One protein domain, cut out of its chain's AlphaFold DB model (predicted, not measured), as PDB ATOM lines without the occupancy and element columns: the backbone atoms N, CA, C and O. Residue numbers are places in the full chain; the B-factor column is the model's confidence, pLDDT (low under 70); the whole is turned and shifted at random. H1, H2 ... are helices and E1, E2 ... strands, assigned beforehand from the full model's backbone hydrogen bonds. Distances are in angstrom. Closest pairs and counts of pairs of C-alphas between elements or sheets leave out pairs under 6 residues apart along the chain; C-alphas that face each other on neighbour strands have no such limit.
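What this domain is: This is residues 2 to 65 of the 65 residues of an uncharacterized protein of Glaesserella parasuis HPS10 (UniProt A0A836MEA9). This model has little regular structure: a small hairpin of strands E1 and E2 between two long loops, with a short helix, H1, near the chain's end. Residues 33 to 59 loop far out and return, residues 57 to 58 pairing antiparallel with 30 to 31 of E2. The printed part has 64 residues, only 10 in named elements, in the order E1, E2, H1; the class is mixed, the sheet E1 - E2 antiparallel. It is only just compact, close to loose, with a radius of gyration of the C-alphas of 12.5 A and spans of 35 by 26 by 18 A.

Where its parts are: E1, residues 13 to 15, begins at C-alpha 13 (-15.439, 43.924, -14.470) and is 6.4 A long. E2, residues 30 to 32, is 6.8 A long. H1, residues 60 to 63, measures 5.4 A and ends at C-alpha 63 (-8.630, 40.261, -9.868).

How they stand to each other: E1 and E2 form a hairpin, antiparallel at 149 degrees; N 14 and O 31 are within hydrogen-bond range at 2.9 A. The closest C-alphas of E2 and H1, Tyr 30 and Lys 60, are 7.2 A apart. E1 and H1 are apart. H1 is too short for an O i to N i+4 pair.

The domain as a whole: The C-alphas farthest apart, Asn 42 and Glu 61, are 36.5 A apart. The printed part has no cut; both links are long. Residues 2 and 65 have pLDDT under 70.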
ATOM      1  N   SER A   2     -16.486  37.379 -18.141       57.00
ATOM      2  CA  SER A   2     -15.446  36.884 -17.243       57.00
ATOM      3  C   SER A   2     -16.021  36.813 -15.821       57.00
ATOM      4  O   SER A   2     -16.647  37.775 -15.384       57.00
ATOM      5  N   ASP A   3     -15.815  35.715 -15.086       70.50
ATOM      6  CA  ASP A   3     -16.336  35.507 -13.710       70.50
ATOM      7  C   ASP A   3     -15.717  36.443 -12.649       70.50
ATOM      8  O   ASP A   3     -15.921  36.309 -11.444       70.50
ATOM      9  N   TYR A   4     -14.941  37.415 -13.101       84.81
ATOM     10  CA  TYR A   4     -14.139  38.305 -12.295       84.81
ATOM     11  C   TYR A   4     -14.956  39.463 -11.705       84.81
ATOM     12  O   TYR A   4     -15.775  40.094 -12.381       84.81
ATOM     13  N   LYS A   5     -14.700  39.777 -10.430       90.50
ATOM     14  CA  LYS A   5     -15.325  40.889  -9.700       90.50
ATOM     15  C   LYS A   5     -14.288  41.925  -9.293       90.50
ATOM     16  O   LYS A   5     -13.131  41.609  -9.044       90.50
ATOM     17  N   CYS A   6     -14.714  43.183  -9.223       93.50
ATOM     18  CA  CYS A   6     -13.854  44.285  -8.822       93.50
ATOM     19  C   CYS A   6     -13.364  44.057  -7.384       93.50
ATOM     20  O   CYS A   6     -14.199  44.015  -6.477       93.50
ATOM     21  N   PRO A   7     -12.046  44.016  -7.131       93.50
ATOM     22  CA  PRO A   7     -11.514  43.704  -5.803       93.50
ATOM     23  C   PRO A   7     -11.816  44.791  -4.758       93.50
ATOM     24  O   PRO A   7     -11.726  44.545  -3.561       93.50
ATOM     25  N   LYS A   8     -12.189  46.006  -5.191       94.38
ATOM     26  CA  LYS A   8     -12.521  47.126  -4.292       94.38
ATOM     27  C   LYS A   8     -13.998  47.201  -3.911       94.38
ATOM     28  O   LYS A   8     -14.310  47.630  -2.808       94.38
ATOM     29  N   CYS A   9     -14.908  46.862  -4.824       93.19
ATOM     30  CA  CYS A   9     -16.346  47.072  -4.607       93.19
ATOM     31  C   CYS A   9     -17.222  45.851  -4.900       93.19
ATOM     32  O   CYS A   9     -18.434  45.943  -4.739       93.19
ATOM     33  N   GLY A  10     -16.658  44.740  -5.383       91.62
ATOM     34  CA  GLY A  10     -17.403  43.542  -5.787       91.62
ATOM     35  C   GLY A  10     -18.238  43.699  -7.064       91.62
ATOM     36  O   GLY A  10     -18.955  42.777  -7.441       91.62
ATOM     37  N   GLY A  11     -18.172  44.856  -7.730       90.12
ATOM     38  CA  GLY A  11     -18.889  45.127  -8.977       90.12
ATOM     39  C   GLY A  11     -18.368  44.311 -10.161       90.12
ATOM     40  O   GLY A  11     -17.314  43.682 -10.096       90.12
ATOM     41  N   GLU A  12     -19.107  44.328 -11.266       91.06
ATOM     42  CA  GLU A  12     -18.691  43.661 -12.503       91.06
ATOM     43  C   GLU A  12     -17.461  44.330 -13.127       91.06
ATOM     44  O   GLU A  12     -17.336  45.565 -13.128       91.06
ATOM     45  N   LEU A  13     -16.580  43.496 -13.677       92.12
ATOM     46  CA  LEU A  13     -15.439  43.924 -14.470       92.12
ATOM     47  C   LEU A  13     -15.707  43.698 -15.959       92.12
ATOM     48  O   LEU A  13     -16.283  42.687 -16.356       92.12
ATOM     49  N   GLU A  14     -15.263  44.649 -16.768       91.50
ATOM     50  CA  GLU A  14     -15.134  44.510 -18.213       91.50
ATOM     51  C   GLU A  14     -13.709  44.072 -18.543       91.50
ATOM     52  O   GLU A  14     -12.755  44.652 -18.026       91.50
ATOM     53  N   ASP A  15     -13.574  43.039 -19.372       92.12
ATOM     54  CA  ASP A  15     -12.289  42.550 -19.865       92.12
ATOM     55  C   ASP A  15     -11.990  43.215 -21.210       92.12
ATOM     56  O   ASP A  15     -12.574  42.862 -22.236       92.12
ATOM     57  N   LEU A  16     -11.106  44.207 -21.177       91.88
ATOM     58  CA  LEU A  16     -10.717  45.001 -22.336       91.88
ATOM     59  C   LEU A  16      -9.645  44.318 -23.185       91.88
ATOM     60  O   LEU A  16      -9.338  44.822 -24.255       91.88
ATOM     61  N   SER A  17      -9.104  43.170 -22.756       89.62
ATOM     62  CA  SER A  17      -8.150  42.409 -23.576       89.62
ATOM     63  C   SER A  17      -8.818  41.711 -24.765       89.62
ATOM     64  O   SER A  17      -8.152  41.352 -25.738       89.62
ATOM     65  N   ILE A  18     -10.143  41.538 -24.714       84.69
ATOM     66  CA  ILE A  18     -10.942  40.998 -25.811       84.69
ATOM     67  C   ILE A  18     -11.002  42.085 -26.897       84.69
ATOM     68  O   ILE A  18     -11.868  42.956 -26.848       84.69
ATOM     69  N   ASN A  19     -10.088  42.018 -27.869       82.00
ATOM     70  CA  ASN A  19      -9.878  42.962 -28.987       82.00
ATOM     71  C   ASN A  19      -8.921  44.143 -28.719       82.00
ATOM     72  O   ASN A  19      -9.022  45.177 -29.381       82.00
ATOM     73  N   ASP A  20      -7.969  44.005 -27.793       89.19
ATOM     74  CA  ASP A  20      -6.890  44.989 -27.620       89.19
ATOM     75  C   ASP A  20      -5.722  44.755 -28.598       89.19
ATOM     76  O   ASP A  20      -4.600  44.438 -28.205       89.19
ATOM     77  N   ASP A  21      -5.984  44.907 -29.899       89.50
ATOM     78  CA  ASP A  21      -4.995  44.647 -30.961       89.50
ATOM     79  C   ASP A  21      -3.779  45.593 -30.908       89.50
ATOM     80  O   ASP A  21      -2.714  45.292 -31.447       89.50
ATOM     81  N   TRP A  22      -3.934  46.744 -30.246       90.81
ATOM     82  CA  TRP A  22      -2.903  47.777 -30.100       90.81
ATOM     83  C   TRP A  22      -2.191  47.739 -28.745       90.81
ATOM     84  O   TRP A  22      -1.275  48.530 -28.515       90.81
ATOM     85  N   GLY A  23      -2.594  46.830 -27.858       90.25
ATOM     86  CA  GLY A  23      -1.968  46.619 -26.561       90.25
ATOM     87  C   GLY A  23      -2.139  47.769 -25.559       90.25
ATOM     88  O   GLY A  23      -1.282  47.956 -24.696       90.25
ATOM     89  N   TRP A  24      -3.201  48.568 -25.665       89.12
ATOM     90  CA  TRP A  24      -3.460  49.718 -24.786       89.12
ATOM     91  C   TRP A  24      -3.834  49.329 -23.355       89.12
ATOM     92  O   TRP A  24      -3.680  50.129 -22.433       89.12
ATOM     93  N   HIS A  25      -4.329  48.112 -23.164       90.69
ATOM     94  CA  HIS A  25      -4.856  47.602 -21.907       90.69
ATOM     95  C   HIS A  25      -4.074  46.387 -21.393       90.69
ATOM     96  O   HIS A  25      -4.542  45.693 -20.496       90.69
ATOM     97  N   VAL A  26      -2.867  46.137 -21.916       89.50
ATOM     98  CA  VAL A  26      -2.041  44.972 -21.544       89.50
ATOM     99  C   VAL A  26      -1.684  44.957 -20.056       89.50
ATOM    100  O   VAL A  26      -1.710  43.892 -19.439       89.50
ATOM    101  N   GLU A  27      -1.370  46.114 -19.468       92.00
ATOM    102  CA  GLU A  27      -0.989  46.200 -18.052       92.00
ATOM    103  C   GLU A  27      -2.197  46.012 -17.118       92.00
ATOM    104  O   GLU A  27      -2.135  45.246 -16.156       92.00
ATOM    105  N   GLU A  28      -3.324  46.663 -17.427       94.44
ATOM    106  CA  GLU A  28      -4.532  46.662 -16.594       94.44
ATOM    107  C   GLU A  28      -5.804  46.370 -17.421       94.44
ATOM    108  O   GLU A  28      -6.632  47.262 -17.643       94.44
ATOM    109  N   PRO A  29      -6.004  45.118 -17.878       94.38
ATOM    110  CA  PRO A  29      -7.066  44.785 -18.831       94.38
ATOM    111  C   PRO A  29      -8.473  44.786 -18.228       94.38
ATOM    112  O   PRO A  29      -9.451  44.747 -18.970       94.38
ATOM    113  N   TYR A  30      -8.613  44.826 -16.900       94.38
ATOM    114  CA  TYR A  30      -9.912  44.705 -16.243       94.38
ATOM    115  C   TYR A  30     -10.413  46.051 -15.726       94.38
ATOM    116  O   TYR A  30      -9.888  46.582 -14.749       94.38
ATOM    117  N   ARG A  31     -11.487  46.589 -16.311       94.12
ATOM    118  CA  ARG A  31     -12.091  47.856 -15.870       94.12
ATOM    119  C   ARG A  31     -13.311  47.626 -14.987       94.12
ATOM    120  O   ARG A  31     -14.231  46.904 -15.355       94.12
ATOM    121  N   CYS A  32     -13.389  48.314 -13.848       94.44
ATOM    122  CA  CYS A  32     -14.614  48.351 -13.045       94.44
ATOM    123  C   CYS A  32     -15.693  49.213 -13.702       94.44
ATOM    124  O   CYS A  32     -15.481  50.399 -13.954       94.44
ATOM    125  N   ASN A  33     -16.883  48.642 -13.894       91.69
ATOM    126  CA  ASN A  33     -18.038  49.362 -14.437       91.69
ATOM    127  C   ASN A  33     -18.902  50.035 -13.357       91.69
ATOM    128  O   ASN A  33     -19.961  50.574 -13.668       91.69
ATOM    129  N   GLY A  34     -18.497  49.984 -12.084       91.94
ATOM    130  CA  GLY A  34     -19.334  50.397 -10.954       91.94
ATOM    131  C   GLY A  34     -20.524  49.457 -10.744       91.94
ATOM    132  O   GLY A  34     -20.614  48.411 -11.382       91.94
ATOM    133  N   HIS A  35     -21.447  49.817  -9.857       92.75
ATOM    134  CA  HIS A  35     -22.690  49.082  -9.609       92.75
ATOM    135  C   HIS A  35     -23.860  49.728 -10.335       92.75
ATOM    136  O   HIS A  35     -23.929  50.953 -10.413       92.75
ATOM    137  N   TYR A  36     -24.796  48.921 -10.832       91.69
ATOM    138  CA  TYR A  36     -26.057  49.445 -11.347       91.69
ATOM    139  C   TYR A  36     -26.878  50.052 -10.210       91.69
ATOM    140  O   TYR A  36     -27.101  49.420  -9.182       91.69
ATOM    141  N   THR A  37     -27.317  51.291 -10.405       91.88
ATOM    142  CA  THR A  37     -28.059  52.064  -9.400       91.88
ATOM    143  C   THR A  37     -29.555  52.126  -9.681       91.88
ATOM    144  O   THR A  37     -30.318  52.500  -8.798       91.88
ATOM    145  N   GLY A  38     -29.992  51.816 -10.908       91.19
ATOM    146  CA  GLY A  38     -31.401  51.926 -11.295       91.19
ATOM    147  C   GLY A  38     -31.956  53.350 -11.323       91.19
ATOM    148  O   GLY A  38     -33.167  53.517 -11.420       91.19
ATOM    149  N   ARG A  39     -31.103  54.382 -11.247       91.56
ATOM    150  CA  ARG A  39     -31.533  55.784 -11.127       91.56
ATOM    151  C   ARG A  39     -32.367  56.271 -12.317       91.56
ATOM    152  O   ARG A  39     -33.303  57.041 -12.133       91.56
ATOM    153  N   PHE A  40     -32.028  55.828 -13.524       91.94
ATOM    154  CA  PHE A  40     -32.716  56.143 -14.772       91.94
ATOM    155  C   PHE A  40     -33.096  54.837 -15.493       91.94
ATOM    156  O   PHE A  40     -32.434  54.449 -16.456       91.94
ATOM    157  N   PRO A  41     -34.152  54.130 -15.054       89.25
ATOM    158  CA  PRO A  41     -34.464  52.772 -15.521       89.25
ATOM    159  C   PRO A  41     -34.840  52.701 -17.008       89.25
ATOM    160  O   PRO A  41     -34.689  51.657 -17.632       89.25
ATOM    161  N   ASN A  42     -35.280  53.821 -17.586       93.69
ATOM    162  CA  ASN A  42     -35.613  53.936 -19.010       93.69
ATOM    163  C   ASN A  42     -34.375  54.083 -19.910       93.69
ATOM    164  O   ASN A  42     -34.489  54.071 -21.133       93.69
ATOM    165  N   ILE A  43     -33.197  54.272 -19.316       89.56
ATOM    166  CA  ILE A  43     -31.913  54.341 -20.010       89.56
ATOM    167  C   ILE A  43     -31.203  52.997 -19.816       89.56
ATOM    168  O   ILE A  43     -31.385  52.341 -18.791       89.56
ATOM    169  N   SER A  44     -30.373  52.593 -20.783       87.69
ATOM    170  CA  SER A  44     -29.584  51.357 -20.699       87.69
ATOM    171  C   SER A  44     -28.897  51.189 -19.336       87.69
ATOM    172  O   SER A  44     -28.381  52.147 -18.747       87.69
ATOM    173  N   LYS A  45     -28.843  49.939 -18.861       84.31
ATOM    174  CA  LYS A  45     -28.087  49.536 -17.667       84.31
ATOM    175  C   LYS A  45     -26.593  49.865 -17.771       84.31
ATOM    176  O   LYS A  45     -25.948  50.060 -16.744       84.31
ATOM    177  N   ASP A  46     -26.083  49.967 -18.998       82.81
ATOM    178  CA  ASP A  46     -24.678  50.237 -19.307       82.81
ATOM    179  C   ASP A  46     -24.389  51.745 -19.421       82.81
ATOM    180  O   ASP A  46     -23.244  52.161 -19.575       82.81
ATOM    181  N   CYS A  47     -25.413  52.600 -19.315       88.00
ATOM    182  CA  CYS A  47     -25.211  54.043 -19.285       88.00
ATOM    183  C   CYS A  47     -24.470  54.455 -18.009       88.00
ATOM    184  O   CYS A  47     -24.883  54.109 -16.902       88.00
ATOM    185  N   ALA A  48     -23.434  55.286 -18.150       86.88
ATOM    186  CA  ALA A  48     -22.664  55.801 -17.018       86.88
ATOM    187  C   ALA A  48     -23.536  56.515 -15.967       86.88
ATOM    188  O   ALA A  48     -23.248  56.434 -14.778       86.88
ATOM    189  N   MET A  49     -24.643  57.150 -16.374       89.69
ATOM    190  CA  MET A  49     -25.585  57.792 -15.442       89.69
ATOM    191  C   MET A  49     -26.353  56.798 -14.559       89.69
ATOM    192  O   MET A  49     -26.890  57.184 -13.522       89.69
ATOM    193  N   ASN A  50     -26.405  55.529 -14.965       94.00
ATOM    194  CA  ASN A  50     -27.020  54.433 -14.228       94.00
ATOM    195  C   ASN A  50     -26.023  53.626 -13.394       94.00
ATOM    196  O   ASN A  50     -26.439  52.693 -12.701       94.00
ATOM    197  N   ARG A  51     -24.733  53.973 -13.410       92.12
ATOM    198  CA  ARG A  51     -23.686  53.263 -12.671       92.12
ATOM    199  C   ARG A  51     -23.095  54.142 -11.571       92.12
ATOM    200  O   ARG A  51     -23.070  55.367 -11.670       92.12
ATOM    201  N   THR A  52     -22.596  53.523 -10.505       92.88
ATOM    202  CA  THR A  52     -21.705  54.222  -9.570       92.88
ATOM    203  C   THR A  52     -20.377  54.553 -10.252       92.88
ATOM    204  O   THR A  52     -20.040  53.989 -11.294       92.88
ATOM    205  N   LYS A  53     -19.574  55.433  -9.641       92.25
ATOM    206  CA  LYS A  53     -18.215  55.698 -10.128       92.25
ATOM    207  C   LYS A  53     -17.398  54.402 -10.202       92.25
ATOM    208  O   LYS A  53     -17.496  53.552  -9.314       92.25
ATOM    209  N   SER A  54     -16.593  54.289 -11.258       93.94
ATOM    210  CA  SER A  54     -15.629  53.204 -11.431       93.94
ATOM    211  C   SER A  54     -14.569  53.231 -10.328       93.94
ATOM    212  O   SER A  54     -14.153  54.299  -9.874       93.94
ATOM    213  N   CYS A  55     -14.105  52.049  -9.925       95.44
ATOM    214  CA  CYS A  55     -12.967  51.889  -9.021       95.44
ATOM    215  C   CYS A  55     -11.600  51.945  -9.727       95.44
ATOM    216  O   CYS A  55     -10.576  51.846  -9.042       95.44
ATOM    217  N   GLY A  56     -11.598  52.087 -11.057       94.81
ATOM    218  CA  GLY A  56     -10.412  52.103 -11.906       94.81
ATOM    219  C   GLY A  56     -10.224  50.822 -12.719       94.81
ATOM    220  O   GLY A  56     -11.167  50.042 -12.917       94.81
ATOM    221  N   TYR A  57      -8.990  50.658 -13.183       95.25
ATOM    222  CA  TYR A  57      -8.492  49.506 -13.919       95.25
ATOM    223  C   TYR A  57      -7.701  48.591 -12.981       95.25
ATOM    224  O   TYR A  57      -7.300  49.009 -11.890       95.25
ATOM    225  N   PHE A  58      -7.570  47.329 -13.373       94.94
ATOM    226  CA  PHE A  58      -6.928  46.300 -12.576       94.94
ATOM    227  C   PHE A  58      -6.140  45.327 -13.451       94.94
ATOM    228  O   PHE A  58      -6.570  44.956 -14.548       94.94
ATOM    229  N   THR A  59      -5.016  44.860 -12.913       94.44
ATOM    230  CA  THR A  59      -4.217  43.780 -13.500       94.44
ATOM    231  C   THR A  59      -4.896  42.423 -13.300       94.44
ATOM    232  O   THR A  59      -5.799  42.255 -12.475       94.44
ATOM    233  N   LYS A  60      -4.421  41.394 -14.006       90.75
ATOM    234  CA  LYS A  60      -4.933  40.024 -13.851       90.75
ATOM    235  C   LYS A  60      -4.673  39.439 -12.462       90.75
ATOM    236  O   LYS A  60      -5.495  38.672 -11.961       90.75
ATOM    237  N   GLU A  61      -3.558  39.789 -11.824       91.44
ATOM    238  CA  GLU A  61      -3.216  39.330 -10.473       91.44
ATOM    239  C   GLU A  61      -4.126  39.947  -9.411       91.44
ATOM    240  O   GLU A  61      -4.482  39.278  -8.442       91.44
ATOM    241  N   GLN A  62      -4.524  41.211  -9.587       92.50
ATOM    242  CA  GLN A  62      -5.388  41.916  -8.636       92.50
ATOM    243  C   GLN A  62      -6.807  41.345  -8.584       92.50
ATOM    244  O   GLN A  62      -7.484  41.482  -7.569       92.50
ATOM    245  N   VAL A  63      -7.251  40.719  -9.673       88.81
ATOM    246  CA  VAL A  63      -8.630  40.261  -9.868       88.81
ATOM    247  C   VAL A  63      -8.803  38.765  -9.564       88.81
ATOM    248  O   VAL A  63      -9.911  38.297  -9.318       88.81
ATOM    249  N   LYS A  64      -7.705  38.000  -9.563       77.75
ATOM    250  CA  LYS A  64      -7.674  36.570  -9.209       77.75
ATOM    251  C   LYS A  64      -7.550  36.291  -7.701       77.75
ATOM    252  O   LYS A  64      -7.530  35.120  -7.324       77.75
ATOM    253  N   LYS A  65      -7.400  37.328  -6.874       56.56
ATOM    254  CA  LYS A  65      -7.386  37.233  -5.407       56.56
ATOM    255  C   LYS A  65      -8.796  37.277  -4.841       56.56
ATOM    256  O   LYS A  65      -9.008  36.571  -3.834       56.56
TER     257      LYS A  65